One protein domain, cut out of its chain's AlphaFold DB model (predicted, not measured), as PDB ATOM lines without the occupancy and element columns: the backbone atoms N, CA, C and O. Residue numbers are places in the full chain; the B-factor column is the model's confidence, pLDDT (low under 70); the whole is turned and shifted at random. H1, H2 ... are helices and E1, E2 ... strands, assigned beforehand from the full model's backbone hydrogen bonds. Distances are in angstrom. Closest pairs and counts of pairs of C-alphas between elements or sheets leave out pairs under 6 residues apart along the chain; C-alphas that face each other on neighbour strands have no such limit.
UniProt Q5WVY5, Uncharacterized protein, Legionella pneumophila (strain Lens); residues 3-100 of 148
ATOM      1  N   PHE A   3     -15.697 -21.083 -26.151       95.44
ATOM      2  CA  PHE A   3     -14.386 -21.501 -25.658       95.44
ATOM      3  C   PHE A   3     -13.937 -22.724 -26.436       95.44
ATOM      4  O   PHE A   3     -14.710 -23.670 -26.581       95.44
ATOM      5  N   LEU A   4     -12.713 -22.704 -26.945       96.19
ATOM      6  CA  LEU A   4     -12.144 -23.808 -27.706       96.19
ATOM      7  C   LEU A   4     -11.075 -24.491 -26.861       96.19
ATOM      8  O   LEU A   4     -10.241 -23.806 -26.266       96.19
ATOM      9  N   SER A   5     -11.085 -25.823 -26.799       96.69
ATOM     10  CA  SER A   5      -9.890 -26.528 -26.337       96.69
ATOM     11  C   SER A   5      -8.762 -26.321 -27.344       96.69
ATOM     12  O   SER A   5      -9.001 -26.203 -28.545       96.69
ATOM     13  N   ILE A   6      -7.536 -26.238 -26.845       95.69
ATOM     14  CA  ILE A   6      -6.362 -26.015 -27.683       95.69
ATOM     15  C   ILE A   6      -5.728 -27.382 -27.961       95.69
ATOM     16  O   ILE A   6      -5.402 -28.093 -27.004       95.69
ATOM     17  N   PRO A   7      -5.571 -27.785 -29.235       94.88
ATOM     18  CA  PRO A   7      -4.865 -29.013 -29.574       94.88
ATOM     19  C   PRO A   7      -3.447 -29.019 -28.993       94.88
ATOM     20  O   PRO A   7      -2.777 -27.987 -28.912       94.88
ATOM     21  N   LYS A   8      -2.971 -30.194 -28.578       92.25
ATOM     22  CA  LYS A   8      -1.685 -30.317 -27.885       92.25
ATOM     23  C   LYS A   8      -0.536 -29.804 -28.760       92.25
ATOM     24  O   LYS A   8      -0.317 -30.311 -29.854       92.25
ATOM     25  N   GLY A   9       0.229 -28.850 -28.229       91.38
ATOM     26  CA  GLY A   9       1.391 -28.281 -28.915       91.38
ATOM     27  C   GLY A   9       1.047 -27.288 -30.025       91.38
ATOM     28  O   GLY A   9       1.936 -26.941 -30.792       91.38
ATOM     29  N   MET A  10      -0.205 -26.833 -30.121       95.19
ATOM     30  CA  MET A  10      -0.609 -25.794 -31.064       95.19
ATOM     31  C   MET A  10      -0.907 -24.469 -30.365       95.19
ATOM     32  O   MET A  10      -1.264 -24.426 -29.189       95.19
ATOM     33  N   GLU A  11      -0.805 -23.385 -31.125       94.62
ATOM     34  CA  GLU A  11      -1.133 -22.026 -30.707       94.62
ATOM     35  C   GLU A  11      -2.089 -21.360 -31.700       94.62
ATOM     36  O   GLU A  11      -2.163 -21.733 -32.873       94.62
ATOM     37  N   PHE A  12      -2.844 -20.373 -31.224       94.88
ATOM     38  CA  PHE A  12      -3.729 -19.580 -32.072       94.88
ATOM     39  C   PHE A  12      -2.923 -18.572 -32.899       94.88
ATOM     40  O   PHE A  12      -2.133 -17.811 -32.340       94.88
ATOM     41  N   LYS A  13      -3.168 -18.514 -34.213       93.50
ATOM     42  CA  LYS A  13      -2.627 -17.484 -35.108       93.50
ATOM     43  C   LYS A  13      -3.645 -17.050 -36.153       93.50
ATOM     44  O   LYS A  13      -4.310 -17.878 -36.771       93.50
ATOM     45  N   GLN A  14      -3.679 -15.748 -36.406       92.94
ATOM     46  CA  GLN A  14      -4.310 -15.175 -37.589       92.94
ATOM     47  C   GLN A  14      -3.308 -15.153 -38.735       92.94
ATOM     48  O   GLN A  14      -2.197 -14.644 -38.583       92.94
ATOM     49  N   ILE A  15      -3.690 -15.733 -39.870       92.25
ATOM     50  CA  ILE A  15      -2.845 -15.791 -41.062       92.25
ATOM     51  C   ILE A  15      -3.610 -15.163 -42.221       92.25
ATOM     52  O   ILE A  15      -4.740 -15.561 -42.515       92.25
ATOM     53  N   THR A  16      -2.973 -14.202 -42.886       91.94
ATOM     54  CA  THR A  16      -3.482 -13.568 -44.103       91.94
ATOM     55  C   THR A  16      -2.806 -14.190 -45.320       91.94
ATOM     56  O   THR A  16      -1.595 -14.067 -45.497       91.94
ATOM     57  N   GLU A  17      -3.586 -14.855 -46.168       89.50
ATOM     58  CA  GLU A  17      -3.122 -15.443 -47.427       89.50
ATOM     59  C   GLU A  17      -3.929 -14.855 -48.585       89.50
ATOM     60  O   GLU A  17      -5.149 -15.012 -48.622       89.50
ATOM     61  N   LYS A  18      -3.249 -14.198 -49.541       77.44
ATOM     62  CA  LYS A  18      -3.847 -13.671 -50.787       77.44
ATOM     63  C   LYS A  18      -5.184 -12.946 -50.537       77.44
ATOM     64  O   LYS A  18      -6.210 -13.322 -51.093       77.44
ATOM     65  N   ASP A  19      -5.152 -11.973 -49.628       83.12
ATOM     66  CA  ASP A  19      -6.273 -11.118 -49.199       83.12
ATOM     67  C   ASP A  19      -7.320 -11.747 -48.262       83.12
ATOM     68  O   ASP A  19      -8.155 -11.028 -47.712       83.12
ATOM     69  N   ASN A  20      -7.245 -13.049 -47.974       85.81
ATOM     70  CA  ASN A  20      -8.116 -13.696 -46.993       85.81
ATOM     71  C   ASN A  20      -7.395 -13.900 -45.660       85.81
ATOM     72  O   ASN A  20      -6.420 -14.646 -45.567       85.81
ATOM     73  N   THR A  21      -7.908 -13.262 -44.608       90.88
ATOM     74  CA  THR A  21      -7.442 -13.478 -43.231       90.88
ATOM     75  C   THR A  21      -8.298 -14.535 -42.560       90.88
ATOM     76  O   THR A  21      -9.522 -14.400 -42.512       90.88
ATOM     77  N   ASN A  22      -7.646 -15.573 -42.038       92.62
ATOM     78  CA  ASN A  22      -8.306 -16.683 -41.370       92.62
ATOM     79  C   ASN A  22      -7.661 -17.004 -40.014       92.62
ATOM     80  O   ASN A  22      -6.466 -16.785 -39.802       92.62
ATOM     81  N   ASP A  23      -8.474 -17.547 -39.113       93.94
ATOM     82  CA  ASP A  23      -8.088 -17.958 -37.764       93.94
ATOM     83  C   ASP A  23      -7.653 -19.433 -37.768       93.94
ATOM     84  O   ASP A  23      -8.419 -20.311 -38.180       93.94
ATOM     85  N   TYR A  24      -6.446 -19.724 -37.279       95.06
ATOM     86  CA  TYR A  24      -5.871 -21.070 -37.270       95.06
ATOM     87  C   TYR A  24      -5.336 -21.485 -35.901       95.06
ATOM     88  O   TYR A  24      -4.825 -20.661 -35.142       95.06
ATOM     89  N   PHE A  25      -5.357 -22.794 -35.635       96.31
ATOM     90  CA  PHE A  25      -4.376 -23.413 -34.748       96.31
ATOM     91  C   PHE A  25      -3.172 -23.869 -35.568       96.31
ATOM     92  O   PHE A  25      -3.318 -24.499 -36.619       96.31
ATOM     93  N   VAL A  26      -1.979 -23.527 -35.096       95.62
ATOM     94  CA  VAL A  26      -0.717 -23.784 -35.788       95.62
ATOM     95  C   VAL A  26       0.258 -24.413 -34.809       95.62
ATOM     96  O   VAL A  26       0.379 -23.957 -33.677       95.62
ATOM     97  N   ASP A  27       0.974 -25.444 -35.246       94.81
ATOM     98  CA  ASP A  27       2.145 -25.932 -34.522       94.81
ATOM     99  C   ASP A  27       3.336 -24.997 -34.794       94.81
ATOM    100  O   ASP A  27       3.726 -24.844 -35.958       94.81
ATOM    101  N   PRO A  28       3.941 -24.383 -33.763       91.69
ATOM    102  CA  PRO A  28       5.101 -23.511 -33.933       91.69
ATOM    103  C   PRO A  28       6.304 -24.231 -34.559       91.69
ATOM    104  O   PRO A  28       7.130 -23.586 -35.197       91.69
ATOM    105  N   ASN A  29       6.393 -25.560 -34.432       90.75
ATOM    106  CA  ASN A  29       7.458 -26.368 -35.030       90.75
ATOM    107  C   ASN A  29       7.159 -26.790 -36.478       90.75
ATOM    108  O   ASN A  29       8.014 -27.404 -37.116       90.75
ATOM    109  N   GLY A  30       5.946 -26.526 -36.977       86.62
ATOM    110  CA  GLY A  30       5.518 -26.875 -38.333       86.62
ATOM    111  C   GLY A  30       5.452 -28.376 -38.631       86.62
ATOM    112  O   GLY A  30       5.445 -28.753 -39.800       86.62
ATOM    113  N   LYS A  31       5.427 -29.243 -37.609       88.25
ATOM    114  CA  LYS A  31       5.334 -30.701 -37.783       88.25
ATOM    115  C   LYS A  31       3.897 -31.148 -38.011       88.25
ATOM    116  O   LYS A  31       3.663 -32.122 -38.721       88.25
ATOM    117  N   LEU A  32       2.945 -30.460 -37.386       89.75
ATOM    118  CA  LEU A  32       1.519 -30.744 -37.515       89.75
ATOM    119  C   LEU A  32       0.856 -29.828 -38.555       89.75
ATOM    120  O   LEU A  32       1.265 -28.672 -38.715       89.75
ATOM    121  N   PRO A  33      -0.189 -30.312 -39.251       92.38
ATOM    122  CA  PRO A  33      -0.957 -29.486 -40.173       92.38
ATOM    123  C   PRO A  33      -1.668 -28.347 -39.434       92.38
ATOM    124  O   PRO A  33      -2.061 -28.479 -38.275       92.38
ATOM    125  N   ARG A  34      -1.859 -27.220 -40.127       93.56
ATOM    126  CA  ARG A  34      -2.655 -26.096 -39.618       93.56
ATOM    127  C   ARG A  34      -4.129 -26.483 -39.578       93.56
ATOM    128  O   ARG A  34      -4.627 -27.113 -40.510       93.56
ATOM    129  N   ILE A  35      -4.838 -26.033 -38.551       94.94
ATOM    130  CA  ILE A  35      -6.254 -26.349 -38.343       94.94
ATOM    131  C   ILE A  35      -7.059 -25.066 -38.485       94.94
ATOM    132  O   ILE A  35      -6.866 -24.128 -37.713       94.94
ATOM    133  N   ASN A  36      -7.939 -25.001 -39.486       94.56
ATOM    134  CA  ASN A  36      -8.767 -23.821 -39.737       94.56
ATOM    135  C   ASN A  36      -9.912 -23.750 -38.717       94.56
ATOM    136  O   ASN A  36     -10.851 -24.547 -38.763       94.56
ATOM    137  N   ILE A  37      -9.841 -22.782 -37.804       94.31
ATOM    138  CA  ILE A  37     -10.808 -22.639 -36.714       94.31
ATOM    139  C   ILE A  37     -12.157 -22.176 -37.257       94.31
ATOM    140  O   ILE A  37     -13.188 -22.724 -36.872       94.31
ATOM    141  N   GLN A  38     -12.177 -21.189 -38.152       92.00
ATOM    142  CA  GLN A  38     -13.421 -20.605 -38.663       92.00
ATOM    143  C   GLN A  38     -14.291 -21.618 -39.390       92.00
ATOM    144  O   GLN A  38     -15.478 -21.705 -39.089       92.00
ATOM    145  N   ALA A  39     -13.709 -22.384 -40.315       91.12
ATOM    146  CA  ALA A  39     -14.440 -23.375 -41.095       91.12
ATOM    147  C   ALA A  39     -15.078 -24.421 -40.172       91.12
ATOM    148  O   ALA A  39     -16.283 -24.665 -40.236       91.12
ATOM    149  N   LEU A  40     -14.288 -24.947 -39.232       94.12
ATOM    150  CA  LEU A  40     -14.746 -25.945 -38.273       94.12
ATOM    151  C   LEU A  40     -15.796 -25.392 -37.302       94.12
ATOM    152  O   LEU A  40     -16.795 -26.056 -37.034       94.12
ATOM    153  N   VAL A  41     -15.620 -24.168 -36.798       93.44
ATOM    154  CA  VAL A  41     -16.604 -23.509 -35.925       93.44
ATOM    155  C   VAL A  41     -17.897 -23.221 -36.683       93.44
ATOM    156  O   VAL A  41     -18.976 -23.452 -36.137       93.44
ATOM    157  N   LYS A  42     -17.814 -22.750 -37.928       93.06
ATOM    158  CA  LYS A  42     -18.978 -22.466 -38.768       93.06
ATOM    159  C   LYS A  42     -19.808 -23.717 -38.989       93.06
ATOM    160  O   LYS A  42     -20.999 -23.707 -38.674       93.06
ATOM    161  N   ASP A  43     -19.176 -24.793 -39.443       92.44
ATOM    162  CA  ASP A  43     -19.859 -26.060 -39.683       92.44
ATOM    163  C   ASP A  43     -20.449 -26.604 -38.374       92.44
ATOM    164  O   ASP A  43     -21.641 -26.915 -38.293       92.44
ATOM    165  N   ALA A  44     -19.663 -26.617 -37.295       92.12
ATOM    166  CA  ALA A  44     -20.118 -27.088 -35.992       92.12
ATOM    167  C   ALA A  44     -21.338 -26.316 -35.468       92.12
ATOM    168  O   ALA A  44     -22.285 -26.921 -34.960       92.12
ATOM    169  N   LEU A  45     -21.338 -24.985 -35.579       89.38
ATOM    170  CA  LEU A  45     -22.443 -24.145 -35.117       89.38
ATOM    171  C   LEU A  45     -23.668 -24.255 -36.028       89.38
ATOM    172  O   LEU A  45     -24.789 -24.284 -35.515       89.38
ATOM    173  N   GLN A  46     -23.472 -24.362 -37.344       89.81
ATOM    174  CA  GLN A  46     -24.549 -24.513 -38.323       89.81
ATOM    175  C   GLN A  46     -25.312 -25.833 -38.134       89.81
ATOM    176  O   GLN A  46     -26.543 -25.851 -38.200       89.81
ATOM    177  N   TYR A  47     -24.608 -26.933 -37.847       89.31
ATOM    178  CA  TYR A  47     -25.219 -28.260 -37.699       89.31
ATOM    179  C   TYR A  47     -25.625 -28.620 -36.260       89.31
ATOM    180  O   TYR A  47     -26.204 -29.687 -36.028       89.31
ATOM    181  N   ASN A  48     -25.415 -27.738 -35.277       89.44
ATOM    182  CA  ASN A  48     -25.781 -27.988 -33.879       89.44
ATOM    183  C   ASN A  48     -27.292 -27.824 -33.598       89.44
ATOM    184  O   ASN A  48     -27.714 -26.986 -32.794       89.44
ATOM    185  N   LYS A  49     -28.126 -28.670 -34.217       84.38
ATOM    186  CA  LYS A  49     -29.597 -28.653 -34.074       84.38
ATOM    187  C   LYS A  49     -30.070 -28.817 -32.622       84.38
ATOM    188  O   LYS A  49     -31.060 -28.216 -32.224       84.38
ATOM    189  N   GLY A  50     -29.335 -29.580 -31.810       83.25
ATOM    190  CA  GLY A  50     -29.664 -29.835 -30.402       83.25
ATOM    191  C   GLY A  50     -29.206 -28.750 -29.425       83.25
ATOM    192  O   GLY A  50     -29.338 -28.939 -28.218       83.25
ATOM    193  N   ARG A  51     -28.616 -27.645 -29.912       85.75
ATOM    194  CA  ARG A  51     -28.019 -26.587 -29.075       85.75
ATOM    195  C   ARG A  51     -27.082 -27.152 -28.000       85.75
ATOM    196  O   ARG A  51     -27.006 -26.609 -26.897       85.75
ATOM    197  N   LYS A  52     -26.350 -28.224 -28.328       91.38
ATOM    198  CA  LYS A  52     -25.411 -28.885 -27.418       91.38
ATOM    199  C   LYS A  52     -24.433 -27.854 -26.860       91.38
ATOM    200  O   LYS A  52     -23.958 -26.990 -27.601       91.38
ATOM    201  N   LYS A  53     -24.174 -27.926 -25.551       91.44
ATOM    202  CA  LYS A  53     -23.247 -27.019 -24.850       91.44
ATOM    203  C   LYS A  53     -21.788 -27.319 -25.192       91.44
ATOM    204  O   LYS A  53     -20.974 -26.403 -25.173       91.44
ATOM    205  N   GLU A  54     -21.515 -28.579 -25.505       94.94
ATOM    206  CA  GLU A  54     -20.220 -29.135 -25.870       94.94
ATOM    207  C   GLU A  54     -20.353 -29.822 -27.231       94.94
ATOM    208  O   GLU A  54     -21.300 -30.582 -27.462       94.94
ATOM    209  N   ILE A  55     -19.437 -29.506 -28.143       94.88
ATOM    210  CA  ILE A  55     -19.371 -30.068 -29.490       94.88
ATOM    211  C   ILE A  55     -17.946 -30.575 -29.688       94.88
ATOM    212  O   ILE A  55     -17.022 -29.776 -29.833       94.88
ATOM    213  N   SER A  56     -17.769 -31.893 -29.665       94.44
ATOM    214  CA  SER A  56     -16.482 -32.516 -29.973       94.44
ATOM    215  C   SER A  56     -16.276 -32.521 -31.483       94.44
ATOM    216  O   SER A  56     -17.135 -33.015 -32.215       94.44
ATOM    217  N   LEU A  57     -15.147 -31.989 -31.934       92.81
ATOM    218  CA  LEU A  57     -14.648 -32.120 -33.299       92.81
ATOM    219  C   LEU A  57     -13.450 -33.084 -33.293       92.81
ATOM    220  O   LEU A  57     -12.976 -33.438 -32.210       92.81
ATOM    221  N   PRO A  58     -12.968 -33.534 -34.466       91.00
ATOM    222  CA  PRO A  58     -11.791 -34.402 -34.542       91.00
ATOM    223  C   PRO A  58     -10.545 -33.782 -33.898       91.00
ATOM    224  O   PRO A  58      -9.792 -34.474 -33.220       91.00
ATOM    225  N   ASP A  59     -10.367 -32.472 -34.076       92.25
ATOM    226  CA  ASP A  59      -9.146 -31.764 -33.692       92.25
ATOM    227  C   ASP A  59      -9.228 -31.066 -32.327       92.25
ATOM    228  O   ASP A  59      -8.253 -31.004 -31.580       92.25
ATOM    229  N   PHE A  60     -10.392 -30.505 -31.998       95.38
ATOM    230  CA  PHE A  60     -10.632 -29.768 -30.758       95.38
ATOM    231  C   PHE A  60     -12.104 -29.831 -30.350       95.38
ATOM    232  O   PHE A  60     -12.949 -30.399 -31.033       95.38
ATOM    233  N   THR A  61     -12.442 -29.255 -29.202       96.19
ATOM    234  CA  THR A  61     -13.805 -29.234 -28.670       96.19
ATOM    235  C   THR A  61     -14.276 -27.799 -28.492       96.19
ATOM    236  O   THR A  61     -13.549 -26.951 -27.975       96.19
ATOM    237  N   ILE A  62     -15.513 -27.529 -28.914       96.06
ATOM    238  CA  ILE A  62     -16.179 -26.237 -28.755       96.06
ATOM    239  C   ILE A  62     -17.101 -26.283 -27.536       96.06
ATOM    240  O   ILE A  62     -18.025 -27.098 -27.467       96.06
ATOM    241  N   TYR A  63     -16.930 -25.327 -26.630       95.44
ATOM    242  CA  TYR A  63     -17.799 -25.088 -25.484       95.44
ATOM    243  C   TYR A  63     -18.531 -23.748 -25.637       95.44
ATOM    244  O   TYR A  63     -17.924 -22.682 -25.663       95.44
ATOM    245  N   ARG A  64     -19.865 -23.760 -25.727       90.38
ATOM    246  CA  ARG A  64     -20.640 -22.569 -26.146       90.38
ATOM    247  C   ARG A  64     -20.782 -21.456 -25.107       90.38
ATOM    248  O   ARG A  64     -21.154 -20.350 -25.472       90.38
ATOM    249  N   HIS A  65     -20.561 -21.745 -23.826       87.19
ATOM    250  CA  HIS A  65     -20.875 -20.798 -22.743       87.19
ATOM    251  C   HIS A  65     -19.796 -20.688 -21.674       87.19
ATOM    252  O   HIS A  65     -19.637 -19.626 -21.085       87.19
ATOM    253  N   LYS A  66     -19.103 -21.788 -21.385       90.19
ATOM    254  CA  LYS A  66     -18.026 -21.842 -20.401       90.19
ATOM    255  C   LYS A  66     -17.115 -23.029 -20.704       90.19
ATOM    256  O   LYS A  66     -17.650 -24.055 -21.136       90.19
ATOM    257  N   PRO A  67     -15.804 -22.919 -20.454       92.19
ATOM    258  CA  PRO A  67     -14.921 -24.073 -20.475       92.19
ATOM    259  C   PRO A  67     -15.289 -25.046 -19.336       92.19
ATOM    260  O   PRO A  67     -15.994 -24.667 -18.391       92.19
ATOM    261  N   PRO A  68     -14.865 -26.317 -19.406       90.38
ATOM    262  CA  PRO A  68     -14.966 -27.244 -18.284       90.38
ATOM    263  C   PRO A  68     -14.020 -26.833 -17.138       90.38
ATOM    264  O   PRO A  68     -12.999 -26.191 -17.359       90.38
ATOM    265  N   TYR A  69     -14.343 -27.235 -15.901       89.06
ATOM    266  CA  TYR A  69     -13.471 -27.017 -14.735       89.06
ATOM    267  C   TYR A  69     -12.281 -27.984 -14.785       89.06
ATOM    268  O   TYR A  69     -12.318 -29.062 -14.187       89.06
ATOM    269  N   ARG A  70     -11.265 -27.632 -15.571       87.88
ATOM    270  CA  ARG A  70     -10.025 -28.390 -15.768       87.88
ATOM    271  C   ARG A  70      -8.840 -27.442 -15.723       87.88
ATOM    272  O   ARG A  70      -8.994 -26.258 -16.008       87.88
ATOM    273  N   ASP A  71      -7.685 -27.981 -15.352       88.62
ATOM    274  CA  ASP A  71      -6.422 -27.240 -15.307       88.62
ATOM    275  C   ASP A  71      -5.781 -27.161 -16.695       88.62
ATOM    276  O   ASP A  71      -4.712 -27.698 -16.962       88.62
ATOM    277  N   GLU A  72      -6.537 -26.594 -17.624       92.06
ATOM    278  CA  GLU A  72      -6.206 -26.527 -19.038       92.06
ATOM    279  C   GLU A  72      -6.508 -25.115 -19.532       92.06
ATOM    280  O   GLU A  72      -7.441 -24.454 -19.053       92.06
ATOM    281  N   LEU A  73      -5.708 -24.654 -20.492       94.19
ATOM    282  CA  LEU A  73      -5.944 -23.393 -21.179       94.19
ATOM    283  C   LEU A  73      -6.966 -23.600 -22.294       94.19
ATOM    284  O   LEU A  73      -6.865 -24.526 -23.102       94.19
ATOM    285  N   PHE A  74      -7.930 -22.694 -22.352       95.81
ATOM    286  CA  PHE A  74      -8.941 -22.624 -23.392       95.81
ATOM    287  C   PHE A  74      -8.826 -21.292 -24.119       95.81
ATOM    288  O   PHE A  74      -8.572 -20.253 -23.507       95.81
ATOM    289  N   LEU A  75      -9.066 -21.317 -25.424       95.75
ATOM    290  CA  LEU A  75      -9.142 -20.112 -26.234       95.75
ATOM    291  C   LEU A  75     -10.549 -19.519 -26.115       95.75
ATOM    292  O   LEU A  75     -11.522 -20.115 -26.581       95.75
ATOM    293  N   GLN A  76     -10.671 -18.348 -25.495       94.81
ATOM    294  CA  GLN A  76     -11.902 -17.564 -25.471       94.81
ATOM    295  C   GLN A  76     -12.072 -16.874 -26.825       94.81
ATOM    296  O   GLN A  76     -11.424 -15.872 -27.113       94.81
ATOM    297  N   TYR A  77     -12.959 -17.420 -27.647       94.00
ATOM    298  CA  TYR A  77     -13.088 -17.090 -29.059       94.00
ATOM    299  C   TYR A  77     -14.461 -16.479 -29.355       94.00
ATOM    300  O   TYR A  77     -15.495 -16.995 -28.912       94.00
ATOM    301  N   ASN A  78     -14.510 -15.375 -30.102       91.88
ATOM    302  CA  ASN A  78     -15.769 -14.739 -30.483       91.88
ATOM    303  C   ASN A  78     -15.984 -14.820 -32.003       91.88
ATOM    304  O   ASN A  78     -15.510 -13.953 -32.729       91.88
ATOM    305  N   PRO A  79     -16.684 -15.855 -32.507       89.62
ATOM    306  CA  PRO A  79     -16.832 -16.049 -33.945       89.62
ATOM    307  C   PRO A  79     -17.600 -14.889 -34.582       89.62
ATOM    308  O   PRO A  79     -18.760 -14.659 -34.235       89.62
ATOM    309  N   ASP A  80     -17.004 -14.218 -35.572       89.56
ATOM    310  CA  ASP A  80     -17.714 -13.211 -36.363       89.56
ATOM    311  C   ASP A  80     -18.634 -13.897 -37.384       89.56
ATOM    312  O   ASP A  80     -18.216 -14.793 -38.126       89.56
ATOM    313  N   HIS A  81     -19.914 -13.512 -37.395       88.25
ATOM    314  CA  HIS A  81     -20.953 -14.106 -38.247       88.25
ATOM    315  C   HIS A  81     -20.933 -15.650 -38.235       88.25
ATOM    316  O   HIS A  81     -20.961 -16.296 -39.282       88.25
ATOM    317  N   ASN A  82     -20.854 -16.246 -37.038       84.31
ATOM    318  CA  ASN A  82     -20.740 -17.696 -36.824       84.31
ATOM    319  C   ASN A  82     -19.530 -18.337 -37.531       84.31
ATOM    320  O   ASN A  82     -19.632 -19.459 -38.010       84.31
ATOM    321  N   GLY A  83     -18.391 -17.646 -37.604       82.50
ATOM    322  CA  GLY A  83     -17.177 -18.169 -38.237       82.50
ATOM    323  C   GLY A  83     -17.147 -17.968 -39.751       82.50
ATOM    324  O   GLY A  83     -16.366 -18.614 -40.440       82.50
ATOM    325  N   LYS A  84     -17.992 -17.081 -40.296       86.44
ATOM    326  CA  LYS A  84     -17.884 -16.658 -41.699       86.44
ATOM    327  C   LYS A  84     -16.683 -15.732 -41.920       86.44
ATOM    328  O   LYS A  84     -16.104 -15.758 -43.001       86.44
ATOM    329  N   TYR A  85     -16.335 -14.926 -40.919       88.38
ATOM    330  CA  TYR A  85     -15.213 -13.989 -40.964       88.38
ATOM    331  C   TYR A  85     -14.260 -14.232 -39.796       88.38
ATOM    332  O   TYR A  85     -14.553 -15.024 -38.896       88.38
ATOM    333  N   PHE A  86     -13.077 -13.621 -39.852       87.50
ATOM    334  CA  PHE A  86     -12.074 -13.753 -38.796       87.50
ATOM    335  C   PHE A  86     -12.508 -12.984 -37.564       87.50
ATOM    336  O   PHE A  86     -13.313 -12.050 -37.621       87.50
ATOM    337  N   THR A  87     -11.986 -13.417 -36.431       88.50
ATOM    338  CA  THR A  87     -12.297 -12.807 -35.153       88.50
ATOM    339  C   THR A  87     -11.706 -11.404 -35.109       88.50
ATOM    340  O   THR A  87     -10.497 -11.221 -35.222       88.50
ATOM    341  N   LYS A  88     -12.574 -10.399 -34.967       86.19
ATOM    342  CA  LYS A  88     -12.177  -8.982 -34.898       86.19
ATOM    343  C   LYS A  88     -11.664  -8.576 -33.519       86.19
ATOM    344  O   LYS A  88     -10.901  -7.625 -33.400       86.19
ATOM    345  N   GLU A  89     -12.130  -9.263 -32.483       84.00
ATOM    346  CA  GLU A  89     -11.738  -9.014 -31.098       84.00
ATOM    347  C   GLU A  89     -10.445  -9.760 -30.753       84.00
ATOM    348  O   GLU A  89     -10.174 -10.841 -31.275       84.00
ATOM    349  N   SER A  90      -9.651  -9.208 -29.836       81.50
ATOM    350  CA  SER A  90      -8.475  -9.902 -29.313       81.50
ATOM    351  C   SER A  90      -8.889 -11.187 -28.599       81.50
ATOM    352  O   SER A  90      -9.763 -11.175 -27.727       81.50
ATOM    353  N   VAL A  91      -8.237 -12.289 -28.951       88.00
ATOM    354  CA  VAL A  91      -8.528 -13.610 -28.396       88.00
ATOM    355  C   VAL A  91      -7.754 -13.790 -27.095       88.00
ATOM    356  O   VAL A  91      -6.556 -13.524 -27.047       88.00
ATOM    357  N   ASN A  92      -8.431 -14.246 -26.042       92.06
ATOM    358  CA  ASN A  92      -7.816 -14.437 -24.727       92.06
ATOM    359  C   ASN A  92      -7.639 -15.924 -24.418       92.06
ATOM    360  O   ASN A  92      -8.472 -16.754 -24.789       92.06
ATOM    361  N   LEU A  93      -6.575 -16.255 -23.691       93.19
ATOM    362  CA  LEU A  93      -6.388 -17.575 -23.099       93.19
ATOM    363  C   LEU A  93      -6.920 -17.551 -21.669       93.19
ATOM    364  O   LEU A  93      -6.555 -16.679 -20.884       93.19
ATOM    365  N   VAL A  94      -7.786 -18.502 -21.336       92.94
ATOM    366  CA  VAL A  94      -8.385 -18.616 -20.003       92.94
ATOM    367  C   VAL A  94      -8.143 -20.005 -19.430       92.94
ATOM    368  O   VAL A  94      -8.333 -21.004 -20.123       92.94
ATOM    369  N   ASN A  95      -7.753 -20.091 -18.159       92.75
ATOM    370  CA  ASN A  95      -7.700 -21.371 -17.456       92.75
ATOM    371  C   ASN A  95      -9.122 -21.781 -17.029       92.75
ATOM    372  O   ASN A  95      -9.869 -20.987 -16.447       92.75
ATOM    373  N   GLY A  96      -9.507 -23.031 -17.305       87.44
ATOM    374  CA  GLY A  96     -10.833 -23.556 -16.967       87.44
ATOM    375  C   GLY A  96     -11.175 -23.493 -15.471       87.44
ATOM    376  O   GLY A  96     -12.335 -23.246 -15.120       87.44
ATOM    377  N   LYS A  97     -10.189 -23.666 -14.581       86.62
ATOM    378  CA  LYS A  97     -10.374 -23.537 -13.125       86.62
ATOM    379  C   LYS A  97     -10.621 -22.094 -12.699       86.62
ATOM    380  O   LYS A  97     -11.556 -21.831 -11.949       86.62
ATOM    381  N   GLU A  98      -9.815 -21.165 -13.201       84.31
ATOM    382  CA  GLU A  98      -9.894 -19.743 -12.840       84.31
ATOM    383  C   GLU A  98     -11.163 -19.079 -13.385       84.31
ATOM    384  O   GLU A  98     -11.747 -18.202 -12.744       84.31
ATOM    385  N   PHE A  99     -11.628 -19.531 -14.555       82.50
ATOM    386  CA  PHE A  99     -12.837 -19.012 -15.185       82.50
ATOM    387  C   PHE A  99     -14.098 -19.342 -14.372       82.50
ATOM    388  O   PHE A  99     -14.999 -18.512 -14.228       82.50
ATOM    389  N   ILE A 100     -14.178 -20.547 -13.802       72.56
ATOM    390  CA  ILE A 100     -15.314 -20.971 -12.976       72.56
ATOM    391  C   ILE A 100     -14.965 -20.730 -11.505       72.56
ATOM    392  O   ILE A 100     -14.720 -21.666 -10.750       72.56
TER     393      ILE A 100
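This is residues 3 to 100 of the 148 residues of an uncharacterized protein of Legionella pneumophila (strain Lens) (UniProt Q5WVY5). A small, twisted sheet of five short strands, E4, E5, E1, E6 and E7 in that order, has the helix H1 crossing one face, while a longer two-strand hairpin, E2 and E3, reaches away to one end of the longest axis. The first residues of H1 lie beside E3, and the short helix H2 is at the end far from the hairpin's tip. The printed part has 98 residues, with two named helices and seven named strands in the order E1 E2 E3 H1 E4 E5 E6 E7 H2; both sheets are antiparallel. The class is mixed, helices and strands, with under half of the residues in named elements. The whole is compact, with a radius of gyration of the C-alphas of 13.2 A and spans of 39 by 32 by 25 A.

In the five-stranded sheet, E4 is residues 54 to 56, E5 61 to 63, E1 3 to 5, E6 73 to 77, 12.4 A long, and E7 92 to 95, 10.0 A long. E1 begins at C-alpha 3, (-14.386, -21.501, -25.658). E2, residues 11 to 17, is 18.1 A long and E3, residues 20 to 26, is 16.8 A. H1, residues 37 to 47, is 15.5 A long and begins at C-alpha 37, (-10.808, -22.639, -36.714). H2, residues 96 to 99, ends at C-alpha 99, (-12.837, -19.012, -15.185).

From edge strand E4 to edge strand E7 the strands' lines turn by 99 degrees. E4 and E5 are a hairpin, with N 55 and O 62 2.9 A apart. E5 and E1 have N 3 and O 63 at 2.8 A; E1 and E6 have N 4 and O 75 at 2.9 A. E6 and E7 are a hairpin, with N 74 and O 94 at 2.8 A. H1 is on this sheet at a height of 8.0 A, only just over E5, with 3 of its C-alphas falling on it; it runs across the strands, at 71 degrees to E5 on the local plane. H2 only grazes the sheet. E2 and E3 are a hairpin, at 153 degrees, with N 13 and O 24 at 2.9 A. The closest C-alphas of E3 and H1, those of Tyr 24 and Ile 37, are 5.2 A apart. E3 and E6 are apart. In H1 every O i to N i+4 pair is within hydrogen-bond range; H2 is too short for such a pair, and its 1 O i to N i+3 pair is not within range.

The C-alphas farthest apart, those of Lys 18 and Ile 100, are 40.2 A apart. The printed part has no cut. The link from E6 to E7, residues 78 to 91, is long. The mean pLDDT of the printed part is 90.8, and no printed residue is under 70.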